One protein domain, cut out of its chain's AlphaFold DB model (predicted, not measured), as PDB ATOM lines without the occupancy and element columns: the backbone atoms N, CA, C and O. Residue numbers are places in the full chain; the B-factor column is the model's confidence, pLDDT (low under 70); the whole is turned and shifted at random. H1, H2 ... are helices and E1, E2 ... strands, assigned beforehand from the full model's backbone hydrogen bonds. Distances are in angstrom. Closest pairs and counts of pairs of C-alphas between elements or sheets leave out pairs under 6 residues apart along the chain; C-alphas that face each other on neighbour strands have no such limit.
ATOM      1  N   SER A 156      -4.244 -25.555 -36.354       38.31
ATOM      2  CA  SER A 156      -3.932 -24.774 -35.145       38.31
ATOM      3  C   SER A 156      -5.169 -24.230 -34.432       38.31
ATOM      4  O   SER A 156      -5.266 -24.313 -33.204       38.31
ATOM      5  N   ASP A 157      -6.137 -23.729 -35.195       42.59
ATOM      6  CA  ASP A 157      -7.301 -23.004 -34.678       42.59
ATOM      7  C   ASP A 157      -8.292 -23.957 -34.012       42.59
ATOM      8  O   ASP A 157      -8.819 -23.701 -32.928       42.59
ATOM      9  N   SER A 158      -8.436 -25.158 -34.570       43.19
ATOM     10  CA  SER A 158      -9.319 -26.192 -34.031       43.19
ATOM     11  C   SER A 158      -8.913 -26.694 -32.634       43.19
ATOM     12  O   SER A 158      -9.756 -26.829 -31.743       43.19
ATOM     13  N   ALA A 159      -7.621 -26.928 -32.385       47.00
ATOM     14  CA  ALA A 159      -7.110 -27.451 -31.116       47.00
ATOM     15  C   ALA A 159      -7.305 -26.466 -29.953       47.00
ATOM     16  O   ALA A 159      -7.835 -26.831 -28.891       47.00
ATOM     17  N   PHE A 160      -6.935 -25.203 -30.185       51.47
ATOM     18  CA  PHE A 160      -7.060 -24.113 -29.221       51.47
ATOM     19  C   PHE A 160      -8.534 -23.812 -28.916       51.47
ATOM     20  O   PHE A 160      -8.948 -23.782 -27.752       51.47
ATOM     21  N   CYS A 161      -9.373 -23.701 -29.951       50.78
ATOM     22  CA  CYS A 161     -10.791 -23.386 -29.799       50.78
ATOM     23  C   CYS A 161     -11.614 -24.528 -29.173       50.78
ATOM     24  O   CYS A 161     -12.685 -24.292 -28.602       50.78
ATOM     25  N   GLN A 162     -11.130 -25.771 -29.245       53.50
ATOM     26  CA  GLN A 162     -11.705 -26.930 -28.547       53.50
ATOM     27  C   GLN A 162     -11.107 -27.159 -27.153       53.50
ATOM     28  O   GLN A 162     -11.548 -28.064 -26.436       53.50
ATOM     29  N   LYS A 163     -10.130 -26.336 -26.743       57.66
ATOM     30  CA  LYS A 163      -9.416 -26.435 -25.459       57.66
ATOM     31  C   LYS A 163      -8.779 -27.810 -25.236       57.66
ATOM     32  O   LYS A 163      -8.701 -28.296 -24.104       57.66
ATOM     33  N   TRP A 164      -8.328 -28.446 -26.313       57.88
ATOM     34  CA  TRP A 164      -7.398 -29.561 -26.226       57.88
ATOM     35  C   TRP A 164      -6.050 -28.940 -25.876       57.88
ATOM     36  O   TRP A 164      -5.417 -28.351 -26.738       57.88
ATOM     37  N   GLY A 165      -5.688 -28.934 -24.591       60.25
ATOM     38  CA  GLY A 165      -4.453 -28.298 -24.119       60.25
ATOM     39  C   GLY A 165      -3.200 -28.801 -24.846       60.25
ATOM     40  O   GLY A 165      -3.252 -29.746 -25.615       60.25
ATOM     41  N   GLU A 166      -2.059 -28.178 -24.583       68.69
ATOM     42  CA  GLU A 166      -0.833 -28.393 -25.371       68.69
ATOM     43  C   GLU A 166       0.100 -29.456 -24.805       68.69
ATOM     44  O   GLU A 166       1.050 -29.864 -25.469       68.69
ATOM     45  N   SER A 167      -0.172 -29.897 -23.579       77.12
ATOM     46  CA  SER A 167       0.603 -30.914 -22.883       77.12
ATOM     47  C   SER A 167       0.010 -32.286 -23.145       77.12
ATOM     48  O   SER A 167      -1.154 -32.536 -22.824       77.12
ATOM     49  N   PHE A 168       0.832 -33.177 -23.680       81.56
ATOM     50  CA  PHE A 168       0.439 -34.532 -24.023       81.56
ATOM     51  C   PHE A 168       1.396 -35.558 -23.448       81.56
ATOM     52  O   PHE A 168       2.581 -35.289 -23.238       81.56
ATOM     53  N   THR A 169       0.881 -36.768 -23.254       85.62
ATOM     54  CA  THR A 169       1.675 -37.910 -22.811       85.62
ATOM     55  C   THR A 169       1.681 -38.981 -23.884       85.62
ATOM     56  O   THR A 169       0.665 -39.630 -24.134       85.62
ATOM     57  N   TRP A 170       2.834 -39.207 -24.511       87.19
ATOM     58  CA  TRP A 170       3.042 -40.374 -25.359       87.19
ATOM     59  C   TRP A 170       3.142 -41.621 -24.483       87.19
ATOM     60  O   TRP A 170       4.077 -41.761 -23.694       87.19
ATOM     61  N   ASP A 171       2.173 -42.522 -24.623       88.75
ATOM     62  CA  ASP A 171       2.048 -43.744 -23.823       88.75
ATOM     63  C   ASP A 171       2.341 -45.023 -24.624       88.75
ATOM     64  O   ASP A 171       2.070 -46.125 -24.149       88.75
ATOM     65  N   HIS A 172       2.886 -44.876 -25.839       84.19
ATOM     66  CA  HIS A 172       3.173 -45.965 -26.777       84.19
ATOM     67  C   HIS A 172       1.995 -46.967 -26.880       84.19
ATOM     68  O   HIS A 172       2.101 -48.149 -26.515       84.19
ATOM     69  N   PRO A 173       0.819 -46.517 -27.360       78.94
ATOM     70  CA  PRO A 173      -0.396 -47.307 -27.270       78.94
ATOM     71  C   PRO A 173      -0.323 -48.557 -28.142       78.94
ATOM     72  O   PRO A 173       0.135 -48.545 -29.286       78.94
ATOM     73  N   THR A 174      -0.882 -49.655 -27.635       74.50
ATOM     74  CA  THR A 174      -1.043 -50.873 -28.438       74.50
ATOM     75  C   THR A 174      -1.940 -50.616 -29.660       74.50
ATOM     76  O   THR A 174      -2.835 -49.767 -29.635       74.50
ATOM     77  N   LYS A 175      -1.775 -51.403 -30.737       74.31
ATOM     78  CA  LYS A 175      -2.603 -51.281 -31.960       74.31
ATOM     79  C   LYS A 175      -4.124 -51.260 -31.690       74.31
ATOM     80  O   LYS A 175      -4.834 -50.550 -32.405       74.31
ATOM     81  N   PRO A 176      -4.687 -52.047 -30.747       70.19
ATOM     82  CA  PRO A 176      -6.100 -51.934 -30.375       70.19
ATOM     83  C   PRO A 176      -6.466 -50.595 -29.720       70.19
ATOM     84  O   PRO A 176      -7.497 -50.024 -30.078       70.19
ATOM     85  N   VAL A 177      -5.628 -50.083 -28.813       80.00
ATOM     86  CA  VAL A 177      -5.845 -48.792 -28.136       80.00
ATOM     87  C   VAL A 177      -5.807 -47.652 -29.150       80.00
ATOM     88  O   VAL A 177      -6.779 -46.906 -29.251       80.00
ATOM     89  N   GLY A 178      -4.777 -47.597 -30.001       78.06
ATOM     90  CA  GLY A 178      -4.682 -46.593 -31.067       78.06
ATOM     91  C   GLY A 178      -5.887 -46.620 -32.015       78.06
ATOM     92  O   GLY A 178      -6.486 -45.586 -32.286       78.06
ATOM     93  N   ARG A 179      -6.342 -47.810 -32.444       78.62
ATOM     94  CA  ARG A 179      -7.564 -47.942 -33.269       78.62
ATOM     95  C   ARG A 179      -8.827 -47.470 -32.549       78.62
ATOM     96  O   ARG A 179      -9.733 -46.950 -33.197       78.62
ATOM     97  N   SER A 180      -8.924 -47.696 -31.241       84.38
ATOM     98  CA  SER A 180     -10.038 -47.207 -30.425       84.38
ATOM     99  C   SER A 180     -10.045 -45.679 -30.375       84.38
ATOM    100  O   SER A 180     -11.083 -45.075 -30.641       84.38
ATOM    101  N   ARG A 181      -8.880 -45.066 -30.125       84.62
ATOM    102  CA  ARG A 181      -8.677 -43.611 -30.128       84.62
ATOM    103  C   ARG A 181      -9.061 -42.997 -31.474       84.62
ATOM    104  O   ARG A 181      -9.929 -42.129 -31.490       84.62
ATOM    105  N   SER A 182      -8.590 -43.552 -32.592       82.12
ATOM    106  CA  SER A 182      -8.966 -43.020 -33.910       82.12
ATOM    107  C   SER A 182     -10.470 -43.099 -34.186       82.12
ATOM    108  O   SER A 182     -11.105 -42.148 -34.636       82.12
ATOM    109  N   ARG A 183     -11.111 -44.211 -33.802       84.38
ATOM    110  CA  ARG A 183     -12.577 -44.358 -33.905       84.38
ATOM    111  C   ARG A 183     -13.356 -43.405 -33.001       84.38
ATOM    112  O   ARG A 183     -14.560 -43.233 -33.224       84.38
ATOM    113  N   LYS A 184     -12.744 -42.864 -31.945       85.69
ATOM    114  CA  LYS A 184     -13.336 -41.825 -31.088       85.69
ATOM    115  C   LYS A 184     -13.177 -40.431 -31.697       85.69
ATOM    116  O   LYS A 184     -14.090 -39.633 -31.514       85.69
ATOM    117  N   ALA A 185     -12.116 -40.196 -32.470       80.94
ATOM    118  CA  ALA A 185     -11.925 -38.977 -33.257       80.94
ATOM    119  C   ALA A 185     -12.882 -38.887 -34.458       80.94
ATOM    120  O   ALA A 185     -13.244 -37.800 -34.886       80.94
ATOM    121  N   GLY A 186     -13.340 -40.033 -34.975       86.88
ATOM    122  CA  GLY A 186     -14.113 -40.114 -36.224       86.88
ATOM    123  C   GLY A 186     -13.299 -40.678 -37.392       86.88
ATOM    124  O   GLY A 186     -13.837 -40.899 -38.480       86.88
ATOM    125  N   CYS A 187     -12.032 -41.002 -37.142       82.00
ATOM    126  CA  CYS A 187     -11.145 -41.672 -38.071       82.00
ATOM    127  C   CYS A 187     -11.295 -43.207 -38.001       82.00
ATOM    128  O   CYS A 187     -11.725 -43.799 -37.008       82.00
ATOM    129  N   GLY A 188     -10.982 -43.900 -39.101       77.69
ATOM    130  CA  GLY A 188     -11.153 -45.355 -39.233       77.69
ATOM    131  C   GLY A 188     -12.304 -45.765 -40.161       77.69
ATOM    132  O   GLY A 188     -12.438 -45.239 -41.265       77.69
ATOM    133  N   SER A 189     -13.108 -46.759 -39.765       68.81
ATOM    134  CA  SER A 189     -14.151 -47.328 -40.632       68.81
ATOM    135  C   SER A 189     -15.270 -46.319 -40.897       68.81
ATOM    136  O   SER A 189     -15.920 -45.884 -39.949       68.81
ATOM    137  N   LYS A 190     -15.533 -46.025 -42.179       70.19
ATOM    138  CA  LYS A 190     -16.485 -45.001 -42.655       70.19
ATOM    139  C   LYS A 190     -16.060 -43.549 -42.381       70.19
ATOM    140  O   LYS A 190     -16.935 -42.685 -42.360       70.19
ATOM    141  N   ASN A 191     -14.760 -43.282 -42.209       81.94
ATOM    142  CA  ASN A 191     -14.261 -41.909 -42.109       81.94
ATOM    143  C   ASN A 191     -14.682 -41.082 -43.339       81.94
ATOM    144  O   ASN A 191     -14.796 -41.614 -44.450       81.94
ATOM    145  N   ARG A 192     -14.933 -39.790 -43.126       85.75
ATOM    146  CA  ARG A 192     -15.408 -38.882 -44.177       85.75
ATOM    147  C   ARG A 192     -14.353 -38.619 -45.258       85.75
ATOM    148  O   ARG A 192     -14.719 -38.462 -46.410       85.75
ATOM    149  N   CYS A 193     -13.072 -38.659 -44.899       82.44
ATOM    150  CA  CYS A 193     -11.957 -38.309 -45.784       82.44
ATOM    151  C   CYS A 193     -11.737 -39.306 -46.922       82.44
ATOM    152  O   CYS A 193     -11.166 -38.965 -47.944       82.44
ATOM    153  N   SER A 194     -12.241 -40.529 -46.767       82.06
ATOM    154  CA  SER A 194     -12.257 -41.549 -47.821       82.06
ATOM    155  C   SER A 194     -13.420 -41.417 -48.816       82.06
ATOM    156  O   SER A 194     -13.588 -42.284 -49.673       82.06
ATOM    157  N   LYS A 195     -14.264 -40.385 -48.687       81.25
ATOM    158  CA  LYS A 195     -15.474 -40.169 -49.496       81.25
ATOM    159  C   LYS A 195     -15.433 -38.796 -50.166       81.25
ATOM    160  O   LYS A 195     -14.730 -37.911 -49.695       81.25
ATOM    161  N   SER A 196     -16.252 -38.619 -51.204       74.31
ATOM    162  CA  SER A 196     -16.476 -37.330 -51.878       74.31
ATOM    163  C   SER A 196     -16.775 -36.196 -50.878       74.31
ATOM    164  O   SER A 196     -17.519 -36.448 -49.921       74.31
ATOM    165  N   PRO A 197     -16.262 -34.966 -51.092       73.38
ATOM    166  CA  PRO A 197     -15.446 -34.513 -52.237       73.38
ATOM    167  C   PRO A 197     -13.974 -34.955 -52.188       73.38
ATOM    168  O   PRO A 197     -13.240 -34.756 -53.146       73.38
ATOM    169  N   TYR A 198     -13.548 -35.586 -51.094       79.38
ATOM    170  CA  TYR A 198     -12.211 -36.152 -50.955       79.38
ATOM    171  C   TYR A 198     -12.112 -37.505 -51.685       79.38
ATOM    172  O   TYR A 198     -12.792 -37.775 -52.674       79.38
ATOM    173  N   GLY A 199     -11.281 -38.413 -51.184       76.12
ATOM    174  CA  GLY A 199     -11.099 -39.725 -51.780       76.12
ATOM    175  C   GLY A 199      -9.844 -40.398 -51.254       76.12
ATOM    176  O   GLY A 199      -9.357 -40.094 -50.169       76.12
ATOM    177  N   THR A 200      -9.288 -41.315 -52.036       74.69
ATOM    178  CA  THR A 200      -8.128 -42.127 -51.633       74.69
ATOM    179  C   THR A 200      -6.836 -41.329 -51.444       74.69
ATOM    180  O   THR A 200      -5.921 -41.820 -50.788       74.69
ATOM    181  N   ALA A 201      -6.756 -40.112 -51.989       69.50
ATOM    182  CA  ALA A 201      -5.620 -39.206 -51.811       69.50
ATOM    183  C   ALA A 201      -5.585 -38.532 -50.424       69.50
ATOM    184  O   ALA A 201      -4.555 -37.978 -50.038       69.50
ATOM    185  N   TYR A 202      -6.684 -38.597 -49.665       75.69
ATOM    186  CA  TYR A 202      -6.829 -37.948 -48.366       75.69
ATOM    187  C   TYR A 202      -6.859 -38.962 -47.221       75.69
ATOM    188  O   TYR A 202      -7.291 -40.111 -47.354       75.69
ATOM    189  N   GLN A 203      -6.418 -38.511 -46.056       77.19
ATOM    190  CA  GLN A 203      -6.461 -39.229 -44.797       77.19
ATOM    191  C   GLN A 203      -7.166 -38.395 -43.736       77.19
ATOM    192  O   GLN A 203      -7.226 -37.172 -43.800       77.19
ATOM    193  N   CYS A 204      -7.734 -39.102 -42.766       82.12
ATOM    194  CA  CYS A 204      -8.296 -38.503 -41.568       82.12
ATOM    195  C   CYS A 204      -7.145 -38.285 -40.589       82.12
ATOM    196  O   CYS A 204      -6.640 -39.268 -40.037       82.12
ATOM    197  N   ASP A 205      -6.716 -37.036 -40.452       80.88
ATOM    198  CA  ASP A 205      -5.789 -36.614 -39.409       80.88
ATOM    199  C   ASP A 205      -6.571 -36.199 -38.167       80.88
ATOM    200  O   ASP A 205      -7.711 -35.742 -38.273       80.88
ATOM    201  N   GLU A 206      -5.995 -36.431 -36.994       77.94
ATOM    202  CA  GLU A 206      -6.681 -36.316 -35.717       77.94
ATOM    203  C   GLU A 206      -5.831 -35.640 -34.648       77.94
ATOM    204  O   GLU A 206      -4.701 -36.047 -34.370       77.94
ATOM    205  N   PHE A 207      -6.438 -34.655 -33.985       74.88
ATOM    206  CA  PHE A 207      -5.843 -33.942 -32.871       74.88
ATOM    207  C   PHE A 207      -6.775 -33.930 -31.644       74.88
ATOM    208  O   PHE A 207      -7.941 -33.532 -31.752       74.88
ATOM    209  N   PRO A 208      -6.291 -34.314 -30.449       76.62
ATOM    210  CA  PRO A 208      -4.963 -34.858 -30.173       76.62
ATOM    211  C   PRO A 208      -4.680 -36.180 -30.886       76.62
ATOM    212  O   PRO A 208      -5.593 -36.932 -31.229       76.62
ATOM    213  N   PHE A 209      -3.395 -36.479 -31.066       80.94
ATOM    214  CA  PHE A 209      -2.957 -37.663 -31.798       80.94
ATOM    215  C   PHE A 209      -3.436 -38.963 -31.139       80.94
ATOM    216  O   PHE A 209      -3.510 -39.087 -29.913       80.94
ATOM    217  N   LYS A 210      -3.672 -40.021 -31.923       80.88
ATOM    218  CA  LYS A 210      -3.951 -41.358 -31.354       80.88
ATOM    219  C   LYS A 210      -2.818 -41.914 -30.488       80.88
ATOM    220  O   LYS A 210      -3.052 -42.845 -29.720       80.88
ATOM    221  N   SER A 211      -1.600 -41.399 -30.651       79.81
ATOM    222  CA  SER A 211      -0.406 -41.818 -29.916       79.81
ATOM    223  C   SER A 211      -0.363 -41.309 -28.475       79.81
ATOM    224  O   SER A 211       0.480 -41.790 -27.726       79.81
ATOM    225  N   VAL A 212      -1.240 -40.378 -28.080       81.19
ATOM    226  CA  VAL A 212      -1.202 -39.759 -26.748       81.19
ATOM    227  C   VAL A 212      -2.333 -40.242 -25.842       81.19
ATOM    228  O   VAL A 212      -3.420 -40.586 -26.319       81.19
ATOM    229  N   GLN A 213      -2.086 -40.279 -24.534       86.06
ATOM    230  CA  GLN A 213      -3.024 -40.779 -23.526       86.06
ATOM    231  C   GLN A 213      -4.332 -39.974 -23.489       86.06
ATOM    232  O   GLN A 213      -5.417 -40.532 -23.320       86.06
ATOM    233  N   GLU A 214      -4.257 -38.664 -23.716       83.62
ATOM    234  CA  GLU A 214      -5.383 -37.724 -23.675       83.62
ATOM    235  C   GLU A 214      -6.479 -38.082 -24.697       83.62
ATOM    236  O   GLU A 214      -7.666 -37.813 -24.485       83.62
ATOM    237  N   SER A 215      -6.107 -38.789 -25.767       83.38
ATOM    238  CA  SER A 215      -7.033 -39.317 -26.773       83.38
ATOM    239  C   SER A 215      -7.968 -40.418 -26.257       83.38
ATOM    240  O   SER A 215      -8.947 -40.770 -26.929       83.38
ATOM    241  N   ASP A 216      -7.739 -40.965 -25.059       83.62
ATOM    242  CA  ASP A 216      -8.676 -41.902 -24.431       83.62
ATOM    243  C   ASP A 216     -10.017 -41.252 -24.085       83.62
ATOM    244  O   ASP A 216     -11.047 -41.937 -24.122       83.62
ATOM    245  N   ALA A 217     -10.036 -39.941 -23.829       81.69
ATOM    246  CA  ALA A 217     -11.255 -39.201 -23.512       81.69
ATOM    247  C   ALA A 217     -12.247 -39.156 -24.689       81.69
ATOM    248  O   ALA A 217     -13.460 -39.138 -24.484       81.69
ATOM    249  N   GLY A 218     -11.750 -39.203 -25.927       80.06
ATOM    250  CA  GLY A 218     -12.575 -39.020 -27.116       80.06
ATOM    251  C   GLY A 218     -12.947 -37.556 -27.392       80.06
ATOM    252  O   GLY A 218     -12.674 -36.665 -26.589       80.06
ATOM    253  N   GLY A 219     -13.604 -37.311 -28.528       74.38
ATOM    254  CA  GLY A 219     -14.013 -35.964 -28.955       74.38
ATOM    255  C   GLY A 219     -12.910 -35.182 -29.663       74.38
ATOM    256  O   GLY A 219     -13.007 -33.961 -29.760       74.38
ATOM    257  N   GLN A 220     -11.841 -35.868 -30.073       81.00
ATOM    258  CA  GLN A 220     -10.774 -35.272 -30.863       81.00
ATOM    259  C   GLN A 220     -11.355 -34.649 -32.126       81.00
ATOM    260  O   GLN A 220     -12.362 -35.125 -32.672       81.00
ATOM    261  N   VAL A 221     -10.683 -33.604 -32.578       77.50
ATOM    262  CA  VAL A 221     -10.925 -33.013 -33.880       77.50
ATOM    263  C   VAL A 221     -10.284 -33.892 -34.942       77.50
ATOM    264  O   VAL A 221      -9.218 -34.460 -34.724       77.50
ATOM    265  N   ASN A 222     -10.937 -33.996 -36.095       81.94
ATOM    266  CA  ASN A 222     -10.358 -34.541 -37.304       81.94
ATOM    267  C   ASN A 222     -10.523 -33.605 -38.503       81.94
ATOM    268  O   ASN A 222     -11.581 -32.991 -38.696       81.94
ATOM    269  N   ARG A 223      -9.494 -33.589 -39.350       82.94
ATOM    270  CA  ARG A 223      -9.463 -32.905 -40.648       82.94
ATOM    271  C   ARG A 223      -9.129 -33.902 -41.758       82.94
ATOM    272  O   ARG A 223      -8.523 -34.946 -41.508       82.94
ATOM    273  N   CYS A 224      -9.574 -33.614 -42.978       77.38
ATOM    274  CA  CYS A 224      -9.175 -34.390 -44.147       77.38
ATOM    275  C   CYS A 224      -7.976 -33.726 -44.793       77.38
ATOM    276  O   CYS A 224      -8.118 -32.653 -45.362       77.38
ATOM    277  N   VAL A 225      -6.832 -34.394 -44.712       68.75
ATOM    278  CA  VAL A 225      -5.540 -33.890 -45.184       68.75
ATOM    279  C   VAL A 225      -4.974 -34.823 -46.247       68.75
ATOM    280  O   VAL A 225      -5.238 -36.029 -46.235       68.75
ATOM    281  N   LYS A 226      -4.186 -34.302 -47.183       67.31
ATOM    282  CA  LYS A 226      -3.516 -35.124 -48.201       67.31
ATOM    283  C   LYS A 226      -2.569 -36.146 -47.537       67.31
ATOM    284  O   LYS A 226      -1.823 -35.817 -46.612       67.31
ATOM    285  N   LYS A 227      -2.576 -37.397 -48.024       66.50
ATOM    286  CA  LYS A 227      -1.853 -38.550 -47.434       66.50
ATOM    287  C   LYS A 227      -0.356 -38.281 -47.214       66.50
ATOM    288  O   LYS A 227       0.162 -38.637 -46.161       66.50
ATOM    289  N   GLY A 228       0.323 -37.643 -48.173       60.84
ATOM    290  CA  GLY A 228       1.755 -37.318 -48.068       60.84
ATOM    291  C   GLY A 228       2.078 -36.440 -46.854       60.84
ATOM    292  O   GLY A 228       2.886 -36.827 -46.012       60.84
ATOM    293  N   TYR A 229       1.356 -35.326 -46.693       64.12
ATOM    294  CA  TYR A 229       1.550 -34.382 -45.588       64.12
ATOM    295  C   TYR A 229       1.315 -35.026 -44.221       64.12
ATOM    296  O   TYR A 229       2.139 -34.886 -43.317       64.12
ATOM    297  N   ASN A 230       0.230 -35.790 -44.088       64.81
ATOM    298  CA  ASN A 230      -0.101 -36.484 -42.846       64.81
ATOM    299  C   ASN A 230       0.974 -37.505 -42.440       64.81
ATOM    300  O   ASN A 230       1.351 -37.622 -41.271       64.81
ATOM    301  N   ASN A 231       1.500 -38.249 -43.414       64.56
ATOM    302  CA  ASN A 231       2.535 -39.245 -43.157       64.56
ATOM    303  C   ASN A 231       3.890 -38.595 -42.855       64.56
ATOM    304  O   ASN A 231       4.591 -39.066 -41.959       64.56
ATOM    305  N   ALA A 232       4.236 -37.493 -43.525       64.44
ATOM    306  CA  ALA A 232       5.437 -36.723 -43.221       64.44
ATOM    307  C   ALA A 232       5.386 -36.124 -41.803       64.44
ATOM    308  O   ALA A 232       6.358 -36.233 -41.056       64.44
ATOM    309  N   GLN A 233       4.243 -35.569 -41.386       70.19
ATOM    310  CA  GLN A 233       4.044 -35.113 -40.006       70.19
ATOM    311  C   GLN A 233       4.128 -36.283 -39.011       70.19
ATOM    312  O   GLN A 233       4.786 -36.181 -37.974       70.19
ATOM    313  N   SER A 234       3.537 -37.432 -39.357       68.12
ATOM    314  CA  SER A 234       3.641 -38.651 -38.549       68.12
ATOM    315  C   SER A 234       5.092 -39.117 -38.372       68.12
ATOM    316  O   SER A 234       5.434 -39.600 -37.291       68.12
ATOM    317  N   GLN A 235       5.966 -38.946 -39.376       70.62
ATOM    318  CA  GLN A 235       7.397 -39.247 -39.232       70.62
ATOM    319  C   GLN A 235       8.112 -38.308 -38.281       70.62
ATOM    320  O   GLN A 235       8.892 -38.769 -37.454       70.62
ATOM    321  N   VAL A 236       7.840 -37.008 -38.368       74.81
ATOM    322  CA  VAL A 236       8.420 -36.022 -37.451       74.81
ATOM    323  C   VAL A 236       8.102 -36.402 -36.005       74.81
ATOM    324  O   VAL A 236       8.991 -36.454 -35.157       74.81
ATOM    325  N   ILE A 237       6.842 -36.751 -35.739       75.81
ATOM    326  CA  ILE A 237       6.388 -37.188 -34.415       75.81
ATOM    327  C   ILE A 237       7.045 -38.524 -34.020       75.81
ATOM    328  O   ILE A 237       7.467 -38.679 -32.874       75.81
ATOM    329  N   ARG A 238       7.187 -39.477 -34.955       76.31
ATOM    330  CA  ARG A 238       7.899 -40.749 -34.724       76.31
ATOM    331  C   ARG A 238       9.357 -40.516 -34.327       76.31
ATOM    332  O   ARG A 238       9.806 -41.084 -33.334       76.31
ATOM    333  N   GLN A 239      10.077 -39.667 -35.057       76.31
ATOM    334  CA  GLN A 239      11.468 -39.342 -34.747       76.31
ATOM    335  C   GLN A 239      11.598 -38.625 -33.407       76.31
ATOM    336  O   GLN A 239      12.522 -38.918 -32.653       76.31
ATOM    337  N   PHE A 240      10.656 -37.740 -33.070       82.69
ATOM    338  CA  PHE A 240      10.586 -37.142 -31.740       82.69
ATOM    339  C   PHE A 240      10.408 -38.208 -30.645       82.69
ATOM    340  O   PHE A 240      11.144 -38.213 -29.662       82.69
ATOM    341  N   TYR A 241       9.492 -39.162 -30.817       78.75
ATOM    342  CA  TYR A 241       9.292 -40.248 -29.851       78.75
ATOM    343  C   TYR A 241      10.525 -41.142 -29.679       78.75
ATOM    344  O   TYR A 241      10.878 -41.523 -28.562       78.75
ATOM    345  N   ASN A 242      11.223 -41.438 -30.768       82.38
ATOM    346  CA  ASN A 242      12.372 -42.337 -30.732       82.38
ATOM    347  C   ASN A 242      13.715 -41.613 -30.514       82.38
ATOM    348  O   ASN A 242      14.738 -42.277 -30.385       82.38
ATOM    349  N   SER A 243      13.727 -40.275 -30.445       83.81
ATOM    350  CA  SER A 243      14.946 -39.445 -30.489       83.81
ATOM    351  C   SER A 243      15.855 -39.773 -31.681       83.81
ATOM    352  O   SER A 243      17.073 -39.911 -31.547       83.81
ATOM    353  N   GLU A 244      15.268 -39.892 -32.867       81.31
ATOM    354  CA  GLU A 244      15.979 -40.175 -34.117       81.31
ATOM    355  C   GLU A 244      16.275 -38.889 -34.903       81.31
ATOM    356  O   GLU A 244      15.692 -37.833 -34.655       81.31
ATOM    357  N   GLY A 245      17.217 -38.972 -35.850       77.94
ATOM    358  CA  GLY A 245      17.563 -37.857 -36.735       77.94
ATOM    359  C   GLY A 245      17.891 -36.566 -35.977       77.94
ATOM    360  O   GLY A 245      18.711 -36.551 -35.053       77.94
ATOM    361  N   SER A 246      17.213 -35.482 -36.358       75.50
ATOM    362  CA  SER A 246      17.374 -34.149 -35.763       75.50
ATOM    363  C   SER A 246      16.876 -34.046 -34.308       75.50
ATOM    364  O   SER A 246      17.203 -33.080 -33.617       75.50
ATOM    365  N   PHE A 247      16.133 -35.044 -33.812       77.69
ATOM    366  CA  PHE A 247      15.634 -35.113 -32.431       77.69
ATOM    367  C   PHE A 247      16.549 -35.890 -31.477       77.69
ATOM    368  O   PHE A 247      16.205 -36.070 -30.303       77.69
ATOM    369  N   LYS A 248      17.727 -36.335 -31.929       83.75
ATOM    370  CA  LYS A 248      18.675 -37.073 -31.088       83.75
ATOM    371  C   LYS A 248      19.019 -36.312 -29.803       83.75
ATOM    372  O   LYS A 248      19.560 -35.210 -29.844       83.75
ATOM    373  N   GLY A 249      18.713 -36.924 -28.656       84.75
ATOM    374  CA  GLY A 249      18.922 -36.342 -27.324       84.75
ATOM    375  C   GLY A 249      17.954 -35.212 -26.941       84.75
ATOM    376  O   GLY A 249      18.174 -34.559 -25.924       84.75
ATOM    377  N   LYS A 250      16.915 -34.966 -27.747       82.88
ATOM    378  CA  LYS A 250      15.911 -33.904 -27.544       82.88
ATOM    379  C   LYS A 250      14.478 -34.441 -27.446       82.88
ATOM    380  O   LYS A 250      13.610 -33.741 -26.935       82.88
ATOM    381  N   GLY A 251      14.236 -35.643 -27.967       84.88
ATOM    382  CA  GLY A 251      12.947 -36.328 -27.944       84.88
ATOM    383  C   GLY A 251      12.722 -37.208 -26.710       84.88
ATOM    384  O   GLY A 251      13.361 -37.035 -25.673       84.88
ATOM    385  N   CYS A 252      11.826 -38.188 -26.837       83.62
ATOM    386  CA  CYS A 252      11.462 -39.112 -25.755       83.62
ATOM    387  C   CYS A 252      12.435 -40.287 -25.570       83.62
ATOM    388  O   CYS A 252      12.280 -41.066 -24.634       83.62
ATOM    389  N   ASP A 253      13.422 -40.442 -26.455       91.31
ATOM    390  CA  ASP A 253      14.460 -41.483 -26.392       91.31
ATOM    391  C   ASP A 253      13.885 -42.900 -26.278       91.31
ATOM    392  O   ASP A 253      14.337 -43.728 -25.488       91.31
ATOM    393  N   SER A 254      12.802 -43.154 -27.023       86.88
ATOM    394  CA  SER A 254      12.034 -44.407 -26.982       86.88
ATOM    395  C   SER A 254      11.523 -44.790 -25.581       86.88
ATOM    396  O   SER A 254      11.099 -45.924 -25.355       86.88
ATOM    397  N   THR A 255      11.549 -43.856 -24.629       91.88
ATOM    398  CA  THR A 255      11.133 -44.059 -23.245       91.88
ATOM    399  C   THR A 255       9.705 -43.554 -23.084       91.88
ATOM    400  O   THR A 255       9.419 -42.387 -23.332       91.88
ATOM    401  N   PHE A 256       8.796 -44.436 -22.666       88.31
ATOM    402  CA  PHE A 256       7.393 -44.107 -22.413       88.31
ATOM    403  C   PHE A 256       6.987 -44.522 -20.983       88.31
ATOM    404  O   PHE A 256       7.451 -45.556 -20.494       88.31
ATOM    405  N   PRO A 257       6.116 -43.755 -20.298       93.56
ATOM    406  CA  PRO A 257       5.441 -42.553 -20.785       93.56
ATOM    407  C   PRO A 257       6.385 -41.350 -20.921       93.56
ATOM    408  O   PRO A 257       7.272 -41.153 -20.092       93.56
ATOM    409  N   CYS A 258       6.171 -40.546 -21.959       88.50
ATOM    410  CA  CYS A 258       6.918 -39.316 -22.210       88.50
ATOM    411  C   CYS A 258       5.958 -38.139 -22.317       88.50
ATOM    412  O   CYS A 258       5.055 -38.151 -23.155       88.50
ATOM    413  N   SER A 259       6.159 -37.125 -21.482       88.62
ATOM    414  CA  SER A 259       5.380 -35.892 -21.533       88.62
ATOM    415  C   SER A 259       6.071 -34.865 -22.415       88.62
ATOM    416  O   SER A 259       7.281 -34.662 -22.318       88.62
ATOM    417  N   PHE A 260       5.294 -34.199 -23.256       80.75
ATOM    418  CA  PHE A 260       5.790 -33.175 -24.159       80.75
ATOM    419  C   PHE A 260       4.719 -32.122 -24.409       80.75
ATOM    420  O   PHE A 260       3.530 -32.370 -24.213       80.75
ATOM    421  N   ASN A 261       5.162 -30.946 -24.842       78.25
ATOM    422  CA  ASN A 261       4.273 -29.871 -25.248       78.25
ATOM    423  C   ASN A 261       4.350 -29.692 -26.762       78.25
ATOM    424  O   ASN A 261       5.437 -29.766 -27.339       78.25
ATOM    425  N   ILE A 262       3.209 -29.432 -27.387       74.88
ATOM    426  CA  ILE A 262       3.128 -29.008 -28.784       74.88
ATOM    427  C   ILE A 262       2.513 -27.624 -28.798       74.88
ATOM    428  O   ILE A 262       1.428 -27.426 -28.264       74.88
ATOM    429  N   VAL A 263       3.193 -26.697 -29.455       69.31
ATOM    430  CA  VAL A 263       2.653 -25.379 -29.774       69.31
ATOM    431  C   VAL A 263       2.572 -25.255 -31.283       69.31
ATOM    432  O   VAL A 263       3.416 -25.794 -32.007       69.31
ATOM    433  N   PHE A 264       1.551 -24.560 -31.762       66.19
ATOM    434  CA  PHE A 264       1.398 -24.310 -33.184       66.19
ATOM    435  C   PHE A 264       2.086 -22.992 -33.537       66.19
ATOM    436  O   PHE A 264       1.886 -21.961 -32.890       66.19
ATOM    437  N   ALA A 265       2.933 -23.043 -34.559       60.34
ATOM    438  CA  ALA A 265       3.535 -21.859 -35.144       60.34
ATOM    439  C   ALA A 265       2.679 -21.414 -36.332       60.34
ATOM    440  O   ALA A 265       2.248 -22.260 -37.113       60.34
ATOM    441  N   ASN A 266       2.450 -20.107 -36.476       53.50
ATOM    442  CA  ASN A 266       1.731 -19.572 -37.628       53.50
ATOM    443  C   ASN A 266       2.630 -19.729 -38.850       53.50
ATOM    444  O   ASN A 266       3.679 -19.084 -38.969       53.50
ATOM    445  N   ALA A 267       2.254 -20.674 -39.699       43.25
ATOM    446  CA  ALA A 267       2.815 -20.845 -41.018       43.25
ATOM    447  C   ALA A 267       1.858 -20.146 -41.987       43.25
ATOM    448  O   ALA A 267       0.834 -20.719 -42.326       43.25
ATOM    449  N   GLY A 268       2.182 -18.916 -42.403       38.47
ATOM    450  CA  GLY A 268       1.443 -18.236 -43.478       38.47
ATOM    451  C   GLY A 268       0.790 -16.886 -43.163       38.47
ATOM    452  O   GLY A 268       0.112 -16.374 -44.040       38.47
ATOM    453  N   ASN A 269       1.017 -16.268 -41.994       41.00
ATOM    454  CA  ASN A 269       0.365 -15.004 -41.584       41.00
ATOM    455  C   ASN A 269      -1.170 -15.103 -41.469       41.00
ATOM    456  O   ASN A 269      -1.873 -14.133 -41.734       41.00
ATOM    457  N   ILE A 270      -1.689 -16.250 -41.027       39.66
ATOM    458  CA  ILE A 270      -3.118 -16.416 -40.729       39.66
ATOM    459  C   ILE A 270      -3.451 -15.712 -39.410       39.66
ATOM    460  O   ILE A 270      -2.642 -15.692 -38.473       39.66
ATOM    461  N   ASP A 271      -4.629 -15.104 -39.351       38.56
ATOM    462  CA  ASP A 271      -5.102 -14.355 -38.198       38.56
ATOM    463  C   ASP A 271      -5.350 -15.314 -37.023       38.56
ATOM    464  O   ASP A 271      -6.155 -16.236 -37.096       38.56
ATOM    465  N   TRP A 272      -4.616 -15.140 -35.924       41.81
ATOM    466  CA  TRP A 272      -4.709 -16.062 -34.797       41.81
ATOM    467  C   TRP A 272      -6.090 -16.000 -34.137       41.81
ATOM    468  O   TRP A 272      -6.623 -14.909 -33.904       41.81
ATOM    469  N   CYS A 273      -6.606 -17.150 -33.691       41.56
ATOM    470  CA  CYS A 273      -7.660 -17.175 -32.682       41.56
ATOM    471  C   CYS A 273      -7.158 -16.484 -31.410       41.56
ATOM    472  O   CYS A 273      -6.488 -17.086 -30.564       41.56
ATOM    473  N   ASP A 274      -7.459 -15.193 -31.266       40.31
ATOM    474  CA  ASP A 274      -7.221 -14.518 -30.007       40.31
ATOM    475  C   ASP A 274      -8.074 -15.188 -28.916       40.31
ATOM    476  O   ASP A 274      -9.069 -15.869 -29.165       40.31
ATOM    477  N   SER A 275      -7.654 -15.045 -27.667       39.91
ATOM    478  CA  SER A 275      -8.310 -15.635 -26.493       39.91
ATOM    479  C   SER A 275      -9.810 -15.312 -26.322       39.91
ATOM    480  O   SER A 275     -10.431 -15.800 -25.371       39.91
ATOM    481  N   THR A 276     -10.405 -14.486 -27.185       42.16
ATOM    482  CA  THR A 276     -11.836 -14.215 -27.210       42.16
ATOM    483  C   THR A 276     -12.549 -15.202 -28.132       42.16
ATOM    484  O   THR A 276     -12.158 -15.468 -29.261       42.16
ATOM    485  N   ALA A 277     -13.669 -15.748 -27.660       43.66
ATOM    486  CA  ALA A 277     -14.477 -16.750 -28.363       43.66
ATOM    487  C   ALA A 277     -15.057 -16.299 -29.728       43.66
ATOM    488  O   ALA A 277     -15.861 -17.026 -30.310       43.66
ATOM    489  N   SER A 278     -14.704 -15.103 -30.207       41.50
ATOM    490  CA  SER A 278     -15.271 -14.448 -31.382       41.50
ATOM    491  C   SER A 278     -14.578 -14.801 -32.705       41.50
ATOM    492  O   SER A 278     -15.246 -14.734 -33.729       41.50
ATOM    493  N   LYS A 279     -13.315 -15.266 -32.686       52.66
ATOM    494  CA  LYS A 279     -12.532 -15.597 -33.900       52.66
ATOM    495  C   LYS A 279     -12.432 -17.092 -34.252       52.66
ATOM    496  O   LYS A 279     -11.893 -17.457 -35.278       52.66
ATOM    497  N   CYS A 280     -12.985 -17.978 -33.427       54.66
ATOM    498  CA  CYS A 280     -12.859 -19.436 -33.572       54.66
ATOM    499  C   CYS A 280     -13.816 -20.061 -34.624       54.66
ATOM    500  O   CYS A 280     -14.560 -20.980 -34.280       54.66
ATOM    501  N   LYS A 281     -13.901 -19.563 -35.860       59.47
ATOM    502  CA  LYS A 281     -14.870 -20.051 -36.871       59.47
ATOM    503  C   LYS A 281     -14.422 -21.392 -37.478       59.47
ATOM    504  O   LYS A 281     -13.240 -21.643 -37.599       59.47
ATOM    505  N   ASN A 282     -15.359 -22.288 -37.806       60.00
ATOM    506  CA  ASN A 282     -15.017 -23.535 -38.508       60.00
ATOM    507  C   ASN A 282     -15.066 -23.308 -40.024       60.00
ATOM    508  O   ASN A 282     -16.158 -23.131 -40.575       60.00
ATOM    509  N   ASP A 283     -13.913 -23.417 -40.678       58.69
ATOM    510  CA  ASP A 283     -13.704 -23.287 -42.129       58.69
ATOM    511  C   ASP A 283     -14.502 -24.260 -43.023       58.69
ATOM    512  O   ASP A 283     -14.560 -24.108 -44.237       58.69
ATOM    513  N   GLY A 284     -15.161 -25.269 -42.456       67.81
ATOM    514  CA  GLY A 284     -15.863 -26.297 -43.226       67.81
ATOM    515  C   GLY A 284     -15.238 -27.675 -43.159       67.81
ATOM    516  O   GLY A 284     -15.942 -28.651 -43.444       67.81
ATOM    517  N   ASN A 285     -13.985 -27.780 -42.723       69.12
ATOM    518  CA  ASN A 285     -13.204 -29.005 -42.694       69.12
ATOM    519  C   ASN A 285     -12.899 -29.492 -41.263       69.12
ATOM    520  O   ASN A 285     -12.322 -30.566 -41.115       69.12
ATOM    521  N   GLU A 286     -13.347 -28.814 -40.200       71.31
ATOM    522  CA  GLU A 286     -13.193 -29.295 -38.816       71.31
ATOM    523  C   GLU A 286     -14.369 -30.191 -38.367       71.31
ATOM    524  O   GLU A 286     -15.540 -29.783 -38.360       71.31
ATOM    525  N   TYR A 287     -14.081 -31.435 -37.967       79.00
ATOM    526  CA  TYR A 287     -15.093 -32.411 -37.546       79.00
ATOM    527  C   TYR A 287     -14.713 -33.101 -36.241       79.00
ATOM    528  O   TYR A 287     -13.550 -33.269 -35.917       79.00
ATOM    529  N   THR A 288     -15.710 -33.604 -35.526       81.69
ATOM    530  CA  THR A 288     -15.525 -34.678 -34.542       81.69
ATOM    531  C   THR A 288     -16.251 -35.924 -35.036       81.69
ATOM    532  O   THR A 288     -16.942 -35.912 -36.061       81.69
ATOM    533  N   LYS A 289     -16.200 -37.010 -34.265       83.19
ATOM    534  CA  LYS A 289     -17.064 -38.174 -34.496       83.19
ATOM    535  C   LYS A 289     -18.557 -37.826 -34.572       83.19
ATOM    536  O   LYS A 289     -19.303 -38.541 -35.238       83.19
ATOM    537  N   ALA A 290     -18.996 -36.774 -33.879       81.31
ATOM    538  CA  ALA A 290     -20.397 -36.366 -33.839       81.31
ATOM    539  C   ALA A 290     -20.846 -35.586 -35.089       81.31
ATOM    540  O   ALA A 290     -22.044 -35.387 -35.270       81.31
ATOM    541  N   GLY A 291     -19.917 -35.177 -35.958       79.06
ATOM    542  CA  GLY A 291     -20.200 -34.367 -37.141       79.06
ATOM    543  C   GLY A 291     -19.342 -33.106 -37.193       79.06
ATOM    544  O   GLY A 291     -18.356 -32.995 -36.461       79.06
ATOM    545  N   LYS A 292     -19.714 -32.177 -38.083       78.56
ATOM    546  CA  LYS A 292     -19.025 -30.891 -38.244       78.56
ATOM    547  C   LYS A 292     -18.990 -30.173 -36.897       78.56
ATOM    548  O   LYS A 292     -20.008 -30.117 -36.202       78.56
ATOM    549  N   VAL A 293     -17.826 -29.659 -36.521       71.31
ATOM    550  CA  VAL A 293     -17.692 -28.850 -35.310       71.31
ATOM    551  C   VAL A 293     -18.554 -27.589 -35.466       71.31
ATOM    552  O   VAL A 293     -18.400 -26.877 -36.452       71.31
ATOM    553  N   PRO A 294     -19.481 -27.287 -34.545       62.25
ATOM    554  CA  PRO A 294     -20.250 -26.056 -34.638       62.25
ATOM    555  C   PRO A 294     -19.382 -24.837 -34.305       62.25
ATOM    556  O   PRO A 294     -18.430 -24.927 -33.521       62.25
ATOM    557  N   GLN A 312      -5.218 -18.572 -16.553       42.03
ATOM    558  CA  GLN A 312      -4.276 -17.708 -17.249       42.03
ATOM    559  C   GLN A 312      -4.255 -18.239 -18.677       42.03
ATOM    560  O   GLN A 312      -3.545 -19.194 -18.977       42.03
ATOM    561  N   VAL A 313      -5.151 -17.715 -19.513       52.72
ATOM    562  CA  VAL A 313      -5.135 -17.999 -20.945       52.72
ATOM    563  C   VAL A 313      -3.744 -17.591 -21.417       52.72
ATOM    564  O   VAL A 313      -3.277 -16.524 -21.008       52.72
ATOM    565  N   GLY A 314      -3.057 -18.461 -22.158       56.84
ATOM    566  CA  GLY A 314      -1.727 -18.171 -22.688       56.84
ATOM    567  C   GLY A 314      -1.737 -16.958 -23.628       56.84
ATOM    568  O   GLY A 314      -2.095 -15.841 -23.246       56.84
ATOM    569  N   GLY A 315      -1.290 -17.106 -24.859       64.00
ATOM    570  CA  GLY A 315      -1.344 -16.019 -25.828       64.00
ATOM    571  C   GLY A 315      -0.338 -16.186 -26.939       64.00
ATOM    572  O   GLY A 315       0.227 -17.261 -27.127       64.00
ATOM    573  N   MET A 316      -0.137 -15.097 -27.665       71.44
ATOM    574  CA  MET A 316       0.862 -15.035 -28.708       71.44
ATOM    575  C   MET A 316       2.218 -14.680 -28.098       71.44
ATOM    576  O   MET A 316       2.332 -13.780 -27.263       71.44
ATOM    577  N   TYR A 317       3.243 -15.416 -28.497       76.25
ATOM    578  CA  TYR A 317       4.614 -15.251 -28.042       76.25
ATOM    579  C   TYR A 317       5.521 -15.046 -29.243       76.25
ATOM    580  O   TYR A 317       5.359 -15.711 -30.263       76.25
ATOM    581  N   LEU A 318       6.480 -14.138 -29.101       79.38
ATOM    582  CA  LEU A 318       7.512 -13.883 -30.093       79.38
ATOM    583  C   LEU A 318       8.737 -14.735 -29.769       79.38
ATOM    584  O   LEU A 318       9.209 -14.751 -28.626       79.38
ATOM    585  N   LEU A 319       9.252 -15.418 -30.782       81.94
ATOM    586  CA  LEU A 319      10.504 -16.155 -30.718       81.94
ATOM    587  C   LEU A 319      11.691 -15.286 -31.169       81.94
ATOM    588  O   LEU A 319      11.506 -14.297 -31.878       81.94
ATOM    589  N   GLU A 320      12.913 -15.648 -30.774       80.75
ATOM    590  CA  GLU A 320      14.151 -14.919 -31.101       80.75
ATOM    591  C   GLU A 320      14.353 -14.778 -32.612       80.75
ATOM    592  O   GLU A 320      14.812 -13.742 -33.095       80.75
ATOM    593  N   SER A 321      13.928 -15.781 -33.378       76.44
ATOM    594  CA  SER A 321      13.933 -15.724 -34.843       76.44
ATOM    595  C   SER A 321      12.968 -14.709 -35.468       76.44
ATOM    596  O   SER A 321      12.985 -14.524 -36.684       76.44
ATOM    597  N   GLY A 322      12.093 -14.091 -34.673       77.50
ATOM    598  CA  GLY A 322      11.026 -13.205 -35.133       77.50
ATOM    599  C   GLY A 322       9.715 -13.913 -35.490       77.50
ATOM    600  O   GLY A 322       8.767 -13.240 -35.880       77.50
ATOM    601  N   GLN A 323       9.623 -15.242 -35.353       74.25
ATOM    602  CA  GLN A 323       8.366 -15.968 -35.566       74.25
ATOM    603  C   GLN A 323       7.440 -15.848 -34.347       74.25
ATOM    604  O   GLN A 323       7.893 -15.968 -33.211       74.25
ATOM    605  N   SER A 324       6.136 -15.694 -34.585       71.94
ATOM    606  CA  SER A 324       5.121 -15.795 -33.534       71.94
ATOM    607  C   SER A 324       4.603 -17.227 -33.380       71.94
ATOM    608  O   SER A 324       4.392 -17.941 -34.365       71.94
ATOM    609  N   ILE A 325       4.349 -17.631 -32.138       71.19
ATOM    610  CA  ILE A 325       3.657 -18.871 -31.771       71.19
ATOM    611  C   ILE A 325       2.455 -18.546 -30.888       71.19
ATOM    612  O   ILE A 325       2.475 -17.543 -30.172       71.19
ATOM    613  N   VAL A 326       1.438 -19.405 -30.884       68.69
ATOM    614  CA  VAL A 326       0.359 -19.336 -29.893       68.69
ATOM    615  C   VAL A 326       0.479 -20.503 -28.941       68.69
ATOM    616  O   VAL A 326       0.717 -21.639 -29.351       68.69
ATOM    617  N   SER A 327       0.325 -20.179 -27.659       69.38
ATOM    618  CA  SER A 327       0.232 -21.159 -26.595       69.38
ATOM    619  C   SER A 327      -1.053 -20.964 -25.797       69.38
ATOM    620  O   SER A 327      -1.405 -19.852 -25.403       69.38
ATOM    621  N   ALA A 328      -1.768 -22.052 -25.536       63.06
ATOM    622  CA  ALA A 328      -2.888 -22.129 -24.607       63.06
ATOM    623  C   ALA A 328      -2.432 -21.995 -23.149       63.06
ATOM    624  O   ALA A 328      -3.227 -21.595 -22.292       63.06
ATOM    625  N   GLN A 329      -1.164 -22.304 -22.871       68.31
ATOM    626  CA  GLN A 329      -0.543 -22.151 -21.562       68.31
ATOM    627  C   GLN A 329       0.360 -20.907 -21.523       68.31
ATOM    628  O   GLN A 329       0.847 -20.440 -22.550       68.31
ATOM    629  N   PRO A 330       0.578 -20.305 -20.344       71.62
ATOM    630  CA  PRO A 330       1.540 -19.227 -20.230       71.62
ATOM    631  C   PRO A 330       2.969 -19.757 -20.419       71.62
ATOM    632  O   PRO A 330       3.445 -20.542 -19.602       71.62
ATOM    633  N   LEU A 331       3.656 -19.292 -21.465       77.94
ATOM    634  CA  LEU A 331       5.093 -19.509 -21.658       77.94
ATOM    635  C   LEU A 331       5.919 -18.439 -20.933       77.94
ATOM    636  O   LEU A 331       5.484 -17.289 -20.779       77.94
ATOM    637  N   SER A 332       7.120 -18.820 -20.506       87.19
ATOM    638  CA  SER A 332       8.117 -17.934 -19.908       87.19
ATOM    639  C   SER A 332       9.112 -17.444 -20.958       87.19
ATOM    640  O   SER A 332       9.499 -18.173 -21.866       87.19
ATOM    641  N   ILE A 333       9.588 -16.204 -20.804       88.12
ATOM    642  CA  ILE A 333      10.749 -15.731 -21.568       88.12
ATOM    643  C   ILE A 333      11.942 -16.636 -21.236       88.12
ATOM    644  O   ILE A 333      12.234 -16.872 -20.063       88.12
ATOM    645  N   GLY A 334      12.626 -17.124 -22.269       87.81
ATOM    646  CA  GLY A 334      13.695 -18.113 -22.157       87.81
ATOM    647  C   GLY A 334      13.243 -19.561 -22.369       87.81
ATOM    648  O   GLY A 334      14.106 -20.437 -22.469       87.81
ATOM    649  N   ASP A 335      11.936 -19.832 -22.472       87.81
ATOM    650  CA  ASP A 335      11.456 -21.160 -22.861       87.81
ATOM    651  C   ASP A 335      11.950 -21.502 -24.267       87.81
ATOM    652  O   ASP A 335      11.955 -20.665 -25.174       87.81
ATOM    653  N   ARG A 336      12.384 -22.750 -24.445       87.19
ATOM    654  CA  ARG A 336      12.906 -23.238 -25.723       87.19
ATOM    655  C   ARG A 336      11.791 -23.826 -26.568       87.19
ATOM    656  O   ARG A 336      11.062 -24.703 -26.106       87.19
ATOM    657  N   ALA A 337      11.730 -23.399 -27.819       82.44
ATOM    658  CA  ALA A 337      10.880 -23.973 -28.845       82.44
ATOM    659  C   ALA A 337      11.754 -24.718 -29.857       82.44
ATOM    660  O   ALA A 337      12.737 -24.183 -30.363       82.44
ATOM    661  N   PHE A 338      11.399 -25.961 -30.166       79.38
ATOM    662  CA  PHE A 338      12.048 -26.706 -31.239       79.38
ATOM    663  C   PHE A 338      11.156 -26.675 -32.472       79.38
ATOM    664  O   PHE A 338      10.020 -27.148 -32.434       79.38
ATOM    665  N   ARG A 339      11.670 -26.110 -33.561       78.50
ATOM    666  CA  ARG A 339      10.941 -25.942 -34.815       78.50
ATOM    667  C   ARG A 339      11.478 -26.892 -35.858       78.50
ATOM    668  O   ARG A 339      12.682 -26.972 -36.078       78.50
ATOM    669  N   VAL A 340      10.573 -27.575 -36.538       72.69
ATOM    670  CA  VAL A 340      10.933 -28.374 -37.704       72.69
ATOM    671  C   VAL A 340      10.932 -27.452 -38.912       72.69
ATOM    672  O   VAL A 340       9.901 -26.884 -39.269       72.69
ATOM    673  N   LYS A 341      12.106 -27.275 -39.505       74.31
ATOM    674  CA  LYS A 341      12.338 -26.476 -40.704       74.31
ATOM    675  C   LYS A 341      12.719 -27.387 -41.861       74.31
ATOM    676  O   LYS A 341      13.125 -28.532 -41.658       74.31
ATOM    677  N   ARG A 342      12.586 -26.871 -43.078       74.31
ATOM    678  CA  ARG A 342      12.914 -27.595 -44.306       74.31
ATOM    679  C   ARG A 342      14.175 -26.997 -44.917       74.31
ATOM    680  O   ARG A 342      14.303 -25.779 -44.986       74.31
ATOM    681  N   HIS A 343      15.110 -27.840 -45.346       68.62
ATOM    682  CA  HIS A 343      16.295 -27.395 -46.080       68.62
ATOM    683  C   HIS A 343      15.922 -26.869 -47.470       68.62
ATOM    684  O   HIS A 343      16.529 -25.917 -47.954       68.62
ATOM    685  N   ASN A 344      14.930 -27.490 -48.109       69.44
ATOM    686  CA  ASN A 344      14.424 -27.097 -49.414       69.44
ATOM    687  C   ASN A 344      12.913 -27.366 -49.507       69.44
ATOM    688  O   ASN A 344      12.472 -28.516 -49.510       69.44
ATOM    689  N   GLU A 345      12.115 -26.305 -49.602       63.47
ATOM    690  CA  GLU A 345      10.655 -26.409 -49.716       63.47
ATOM    691  C   GLU A 345      10.197 -27.133 -50.988       63.47
ATOM    692  O   GLU A 345       9.309 -27.985 -50.942       63.47
ATOM    693  N   THR A 346      10.862 -26.878 -52.116       60.84
ATOM    694  CA  THR A 346      10.554 -27.527 -53.396       60.84
ATOM    695  C   THR A 346      10.773 -29.035 -53.313       60.84
ATOM    696  O   THR A 346       9.899 -29.808 -53.692       60.84
ATOM    697  N   LEU A 347      11.888 -29.463 -52.717       63.97
ATOM    698  CA  LEU A 347      12.197 -30.881 -52.545       63.97
ATOM    699  C   LEU A 347      11.178 -31.583 -51.636       63.97
ATOM    700  O   LEU A 347      10.821 -32.733 -51.872       63.97
ATOM    701  N   TYR A 348      10.667 -30.896 -50.610       61.94
ATOM    702  CA  TYR A 348       9.623 -31.444 -49.742       61.94
ATOM    703  C   TYR A 348       8.303 -31.656 -50.495       61.94
ATOM    704  O   TYR A 348       7.644 -32.683 -50.314       61.94
ATOM    705  N   ALA A 349       7.917 -30.703 -51.345       61.53
ATOM    706  CA  ALA A 349       6.730 -30.819 -52.183       61.53
ATOM    707  C   ALA A 349       6.877 -31.940 -53.225       61.53
ATOM    708  O   ALA A 349       5.991 -32.788 -53.344       61.53
ATOM    709  N   GLU A 350       8.025 -32.009 -53.902       62.28
ATOM    710  CA  GLU A 350       8.367 -33.079 -54.845       62.28
ATOM    711  C   GLU A 350       8.329 -34.454 -54.176       62.28
ATOM    712  O   GLU A 350       7.734 -35.392 -54.703       62.28
ATOM    713  N   TYR A 351       8.907 -34.576 -52.979       64.94
ATOM    714  CA  TYR A 351       8.867 -35.808 -52.205       64.94
ATOM    715  C   TYR A 351       7.446 -36.217 -51.842       64.94
ATOM    716  O   TYR A 351       7.135 -37.396 -51.955       64.94
ATOM    717  N   ASN A 352       6.584 -35.275 -51.453       59.53
ATOM    718  CA  ASN A 352       5.181 -35.568 -51.149       59.53
ATOM    719  C   ASN A 352       4.388 -35.983 -52.394       59.53
ATOM    720  O   ASN A 352       3.478 -36.804 -52.282       59.53
ATOM    721  N   HIS A 353       4.721 -35.423 -53.559       58.84
ATOM    722  CA  HIS A 353       4.024 -35.683 -54.816       58.84
ATOM    723  C   HIS A 353       4.460 -37.000 -55.473       58.84
ATOM    724  O   HIS A 353       3.625 -37.787 -55.910       58.84
ATOM    725  N   MET A 354       5.768 -37.259 -55.529       60.75
ATOM    726  CA  MET A 354       6.334 -38.448 -56.177       60.75
ATOM    727  C   MET A 354       6.279 -39.701 -55.301       60.75
ATOM    728  O   MET A 354       6.571 -40.794 -55.789       60.75
ATOM    729  N   HIS A 355       5.949 -39.567 -54.015       65.19
ATOM    730  CA  HIS A 355       5.883 -40.716 -53.128       65.19
ATOM    731  C   HIS A 355       4.812 -41.703 -53.598       65.19
ATOM    732  O   HIS A 355       3.622 -41.386 -53.606       65.19
ATOM    733  N   ILE A 356       5.227 -42.924 -53.933       65.31
ATOM    734  CA  ILE A 356       4.316 -44.032 -54.215       65.31
ATOM    735  C   ILE A 356       4.162 -44.826 -52.916       65.31
ATOM    736  O   ILE A 356       5.120 -45.488 -52.519       65.31
ATOM    737  N   PRO A 357       2.989 -44.787 -52.256       59.50
ATOM    738  CA  PRO A 357       2.812 -45.477 -50.991       59.50
ATOM    739  C   PRO A 357       2.888 -46.997 -51.165       59.50
ATOM    740  O   PRO A 357       2.098 -47.589 -51.900       59.50
ATOM    741  N   ASP A 358       3.795 -47.613 -50.427       62.25
ATOM    742  CA  ASP A 358       3.936 -49.042 -50.209       62.25
ATOM    743  C   ASP A 358       3.369 -49.395 -48.824       62.25
ATOM    744  O   ASP A 358       3.947 -49.088 -47.778       62.25
ATOM    745  N   ASP A 359       2.196 -50.027 -48.805       56.12
ATOM    746  CA  ASP A 359       1.518 -50.402 -47.562       56.12
ATOM    747  C   ASP A 359       2.275 -51.503 -46.772       56.12
ATOM    748  O   ASP A 359       1.981 -51.704 -45.588       56.12
ATOM    749  N   GLU A 360       3.259 -52.191 -47.375       56.66
ATOM    750  CA  GLU A 360       4.111 -53.188 -46.706       56.66
ATOM    751  C   GLU A 360       5.318 -52.556 -45.999       56.66
ATOM    752  O   GLU A 360       5.719 -53.032 -44.934       56.66
ATOM    753  N   GLN A 361       5.862 -51.459 -46.538       53.75
ATOM    754  CA  GLN A 361       7.026 -50.755 -45.974       53.75
ATOM    755  C   GLN A 361       6.704 -49.850 -44.781       53.75
ATOM    756  O   GLN A 361       7.615 -49.279 -44.191       53.75
ATOM    757  N   GLY A 362       5.434 -49.708 -44.401       63.91
ATOM    758  CA  GLY A 362       5.069 -49.007 -43.175       63.91
ATOM    759  C   GLY A 362       5.397 -47.513 -43.204       63.91
ATOM    760  O   GLY A 362       5.057 -46.807 -44.149       63.91
ATOM    761  N   LEU A 363       5.977 -46.998 -42.124       61.50
ATOM    762  CA  LEU A 363       6.320 -45.580 -41.985       61.50
ATOM    763  C   LEU A 363       7.723 -45.295 -42.555       61.50
ATOM    764  O   LEU A 363       8.005 -44.173 -42.958       61.50
ATOM    765  N   GLU A 364       8.565 -46.309 -42.658       67.44
ATOM    766  CA  GLU A 364       9.963 -46.242 -43.076       67.44
ATOM    767  C   GLU A 364      10.121 -45.736 -44.516       67.44
ATOM    768  O   GLU A 364      11.085 -45.055 -44.854       67.44
ATOM    769  N   GLN A 365       9.122 -45.976 -45.365       58.75
ATOM    770  CA  GLN A 365       9.091 -45.458 -46.733       58.75
ATOM    771  C   GLN A 365       9.127 -43.922 -46.822       58.75
ATOM    772  O   GLN A 365       9.425 -43.398 -47.886       58.75
ATOM    773  N   TYR A 366       8.821 -43.200 -45.737       66.62
ATOM    774  CA  TYR A 366       8.863 -41.735 -45.678       66.62
ATOM    775  C   TYR A 366      10.187 -41.207 -45.098       66.62
ATOM    776  O   TYR A 366      10.354 -39.994 -44.975       66.62
ATOM    777  N   ASP A 367      11.140 -42.079 -44.748       69.75
ATOM    778  CA  ASP A 367      12.386 -41.676 -44.081       69.75
ATOM    779  C   ASP A 367      13.268 -40.790 -44.965       69.75
ATOM    780  O   ASP A 367      13.870 -39.844 -44.467       69.75
ATOM    781  N   TYR A 368      13.261 -40.996 -46.287       70.19
ATOM    782  CA  TYR A 368      13.979 -40.127 -47.232       70.19
ATOM    783  C   TYR A 368      13.498 -38.667 -47.190       70.19
ATOM    784  O   TYR A 368      14.244 -37.748 -47.526       70.19
ATOM    785  N   MET A 369      12.253 -38.430 -46.760       67.88
ATOM    786  CA  MET A 369      11.713 -37.079 -46.614       67.88
ATOM    787  C   MET A 369      12.312 -36.348 -45.414       67.88
ATOM    788  O   MET A 369      12.277 -35.119 -45.363       67.88
ATOM    789  N   MET A 370      12.850 -37.097 -44.451       72.38
ATOM    790  CA  MET A 370      13.387 -36.564 -43.204       72.38
ATOM    791  C   MET A 370      14.775 -35.957 -43.393       72.38
ATOM    792  O   MET A 370      15.114 -35.027 -42.671       72.38
ATOM    793  N   ASP A 371      15.529 -36.389 -44.408       73.00
ATOM    794  CA  ASP A 371      16.820 -35.786 -44.773       73.00
ATOM    795  C   ASP A 371      16.681 -34.315 -45.198       73.00
ATOM    796  O   ASP A 371      17.632 -33.539 -45.129       73.00
ATOM    797  N   ASN A 372      15.483 -33.913 -45.625       69.00
ATOM    798  CA  ASN A 372      15.173 -32.532 -45.972       69.00
ATOM    799  C   ASN A 372      14.657 -31.712 -44.774       69.00
ATOM    800  O   ASN A 372      14.373 -30.525 -44.929       69.00
ATOM    801  N   LEU A 373      14.516 -32.311 -43.589       70.31
ATOM    802  CA  LEU A 373      14.032 -31.642 -42.383       70.31
ATOM    803  C   LEU A 373      15.160 -31.462 -41.367       70.31
ATOM    804  O   LEU A 373      15.903 -32.392 -41.058       70.31
ATOM    805  N   TYR A 374      15.235 -30.280 -40.762       75.19
ATOM    806  CA  TYR A 374      16.129 -30.021 -39.638       75.19
ATOM    807  C   TYR A 374      15.384 -29.420 -38.457       75.19
ATOM    808  O   TYR A 374      14.343 -28.779 -38.603       75.19
ATOM    809  N   LEU A 375      15.929 -29.656 -37.264       75.75
ATOM    810  CA  LEU A 375      15.401 -29.093 -36.033       75.75
ATOM    811  C   LEU A 375      16.174 -27.828 -35.685       75.75
ATOM    812  O   LEU A 375      17.366 -27.876 -35.378       75.75
ATOM    813  N   GLU A 376      15.475 -26.708 -35.701       82.19
ATOM    814  CA  GLU A 376      15.989 -25.428 -35.254       82.19
ATOM    815  C   GLU A 376      15.544 -25.180 -33.815       82.19
ATOM    816  O   GLU A 376      14.367 -25.310 -33.478       82.19
ATOM    817  N   GLU A 377      16.500 -24.866 -32.948       85.75
ATOM    818  CA  GLU A 377      16.212 -24.417 -31.589       85.75
ATOM    819  C   GLU A 377      15.972 -22.909 -31.619       85.75
ATOM    820  O   GLU A 377      16.726 -22.172 -32.250       85.75
ATOM    821  N   ASP A 378      14.912 -22.476 -30.957       86.00
ATOM    822  CA  ASP A 378      14.494 -21.087 -30.858       86.00
ATOM    823  C   ASP A 378      14.071 -20.794 -29.413       86.00
ATOM    824  O   ASP A 378      13.869 -21.712 -28.608       86.00
ATOM    825  N   VAL A 379      13.956 -19.520 -29.062       89.50
ATOM    826  CA  VAL A 379      13.736 -19.082 -27.681       89.50
ATOM    827  C   VAL A 379      12.603 -18.075 -27.626       89.50
ATOM    828  O   VAL A 379      12.559 -17.139 -28.415       89.50
ATOM    829  N   VAL A 380      11.694 -18.232 -26.667       87.00
ATOM    830  CA  VAL A 380      10.656 -17.235 -26.384       87.00
ATOM    831  C   VAL A 380      11.319 -15.968 -25.842       87.00
ATOM    832  O   VAL A 380      11.905 -15.984 -24.760       87.00
ATOM    833  N   VAL A 381      11.207 -14.858 -26.570       88.56
ATOM    834  CA  VAL A 381      11.809 -13.562 -26.195       88.56
ATOM    835  C   VAL A 381      10.792 -12.550 -25.684       88.56
ATOM    836  O   VAL A 381      11.165 -11.578 -25.030       88.56
ATOM    837  N   GLY A 382       9.502 -12.775 -25.928       82.00
ATOM    838  CA  GLY A 382       8.454 -11.883 -25.451       82.00
ATOM    839  C   GLY A 382       7.053 -12.450 -25.616       82.00
ATOM    840  O   GLY A 382       6.830 -13.397 -26.368       82.00
ATOM    841  N   LYS A 383       6.106 -11.844 -24.904       77.50
ATOM    842  CA  LYS A 383       4.675 -11.987 -25.170       77.50
ATOM    843  C   LYS A 383       4.250 -10.823 -26.067       77.50
ATOM    844  O   LYS A 383       4.704  -9.704 -25.820       77.50
ATOM    845  N   VAL A 384       3.453 -11.110 -27.091       64.88
ATOM    846  CA  VAL A 384       2.919 -10.114 -28.034       64.88
ATOM    847  C   VAL A 384       1.697  -9.431 -27.435       64.88
ATOM    848  O   VAL A 384       0.871 -10.145 -26.811       64.88
TER     849      VAL A 384
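This is residues 156 to 294 and 312 to 384 of the 384 residues of an uncharacterized protein of Pyrenophora tritici-repentis (UniProt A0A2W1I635). The long helix H4 lies near the middle, with the two-stranded sheet E2 E3 packed on one side and H6, of the helical hairpin H5 H6, on another. From H6 the long strand E8 runs into a second lobe, the curled sheet E6 E5 E8 E7, shaped like part of a barrel; the short pair E1 E4 lies beside H3. The printed part has 212 residues, under half in named elements: six helices and eight strands, in the order H1 E1 H2 E2 H3 E3 H4 E4 E5 E6 E7 H5 H6 E8, class mixed. The three sheets are antiparallel; the whole is compact and rounded, with a radius of gyration of the C-alphas of 17.2 A and spans of 45 by 40 by 35 A.

Begin at H1, residues 156 to 161; its Ser 158 and Val 221 of E3, residues 221 to 226, are their closest C-alphas, 7.0 A. E1, residues 167 to 170, pairs antiparallel with E4, residues 258 to 261: N 168 and O 260 are 2.9 A apart. H2, residues 175 to 185, is close to but not clearly touching H3, residues 213 to 217, closest at C-alphas 181 and 215, 5.7 A. E2, residues 202 to 207, is antiparallel to E3, N 205 to O 223 being 3.0 A. H4, residues 227 to 242, touches H6, residues 364 to 372, with its residues 231 to 236 alone, about perpendicular at 84 degrees, closest at C-alphas 232 and 366, 6.5 A. H5, residues 345 to 354, and H6 form a helical hairpin, closest at C-alphas 351 and 369, 6.4 A. E5, residues 315 to 319, and E6, residues 324 to 327, form a hairpin, N 317 to O 325 being 2.8 A. E8, residues 373 to 383, bends by 52 degrees at 380, pairing before it with E7, residues 336 to 342 (N 376 to O 339, 2.8 A), and after it with E5 (N 318 to O 382, 2.9 A). Every O i to N i+4 pair is within hydrogen-bond range in H2, H4 and H5, but 1 of 2 in H1, 0 of 1 in H3 and 0 of 5 in H6; O i to N i+3 gives 2 of 2 in H3 and 4 of 6 in H6.

Find C-alpha 156 at (-3.932, -24.774, -35.145), where H1 begins. H4 runs 22.3 A from C-alpha 227 at (-1.853, -38.550, -47.434). E7 spans 19.1 A; E8 spans 27.8 A, ending at C-alpha 383, (4.675, -11.987, -25.170).

The C-alphas of Glu 360 and Val 384 are farthest apart, 47.0 A. Residues 295 to 311 are not printed, leaving 25.0 A between C-alphas 294 and 312. The links H2 to E2 and H4 to E4 are long. Mean pLDDT of the printed part is 71.6; 82 residues are under 70, among them 156 to 166, 263 to 285 and 343 to 367.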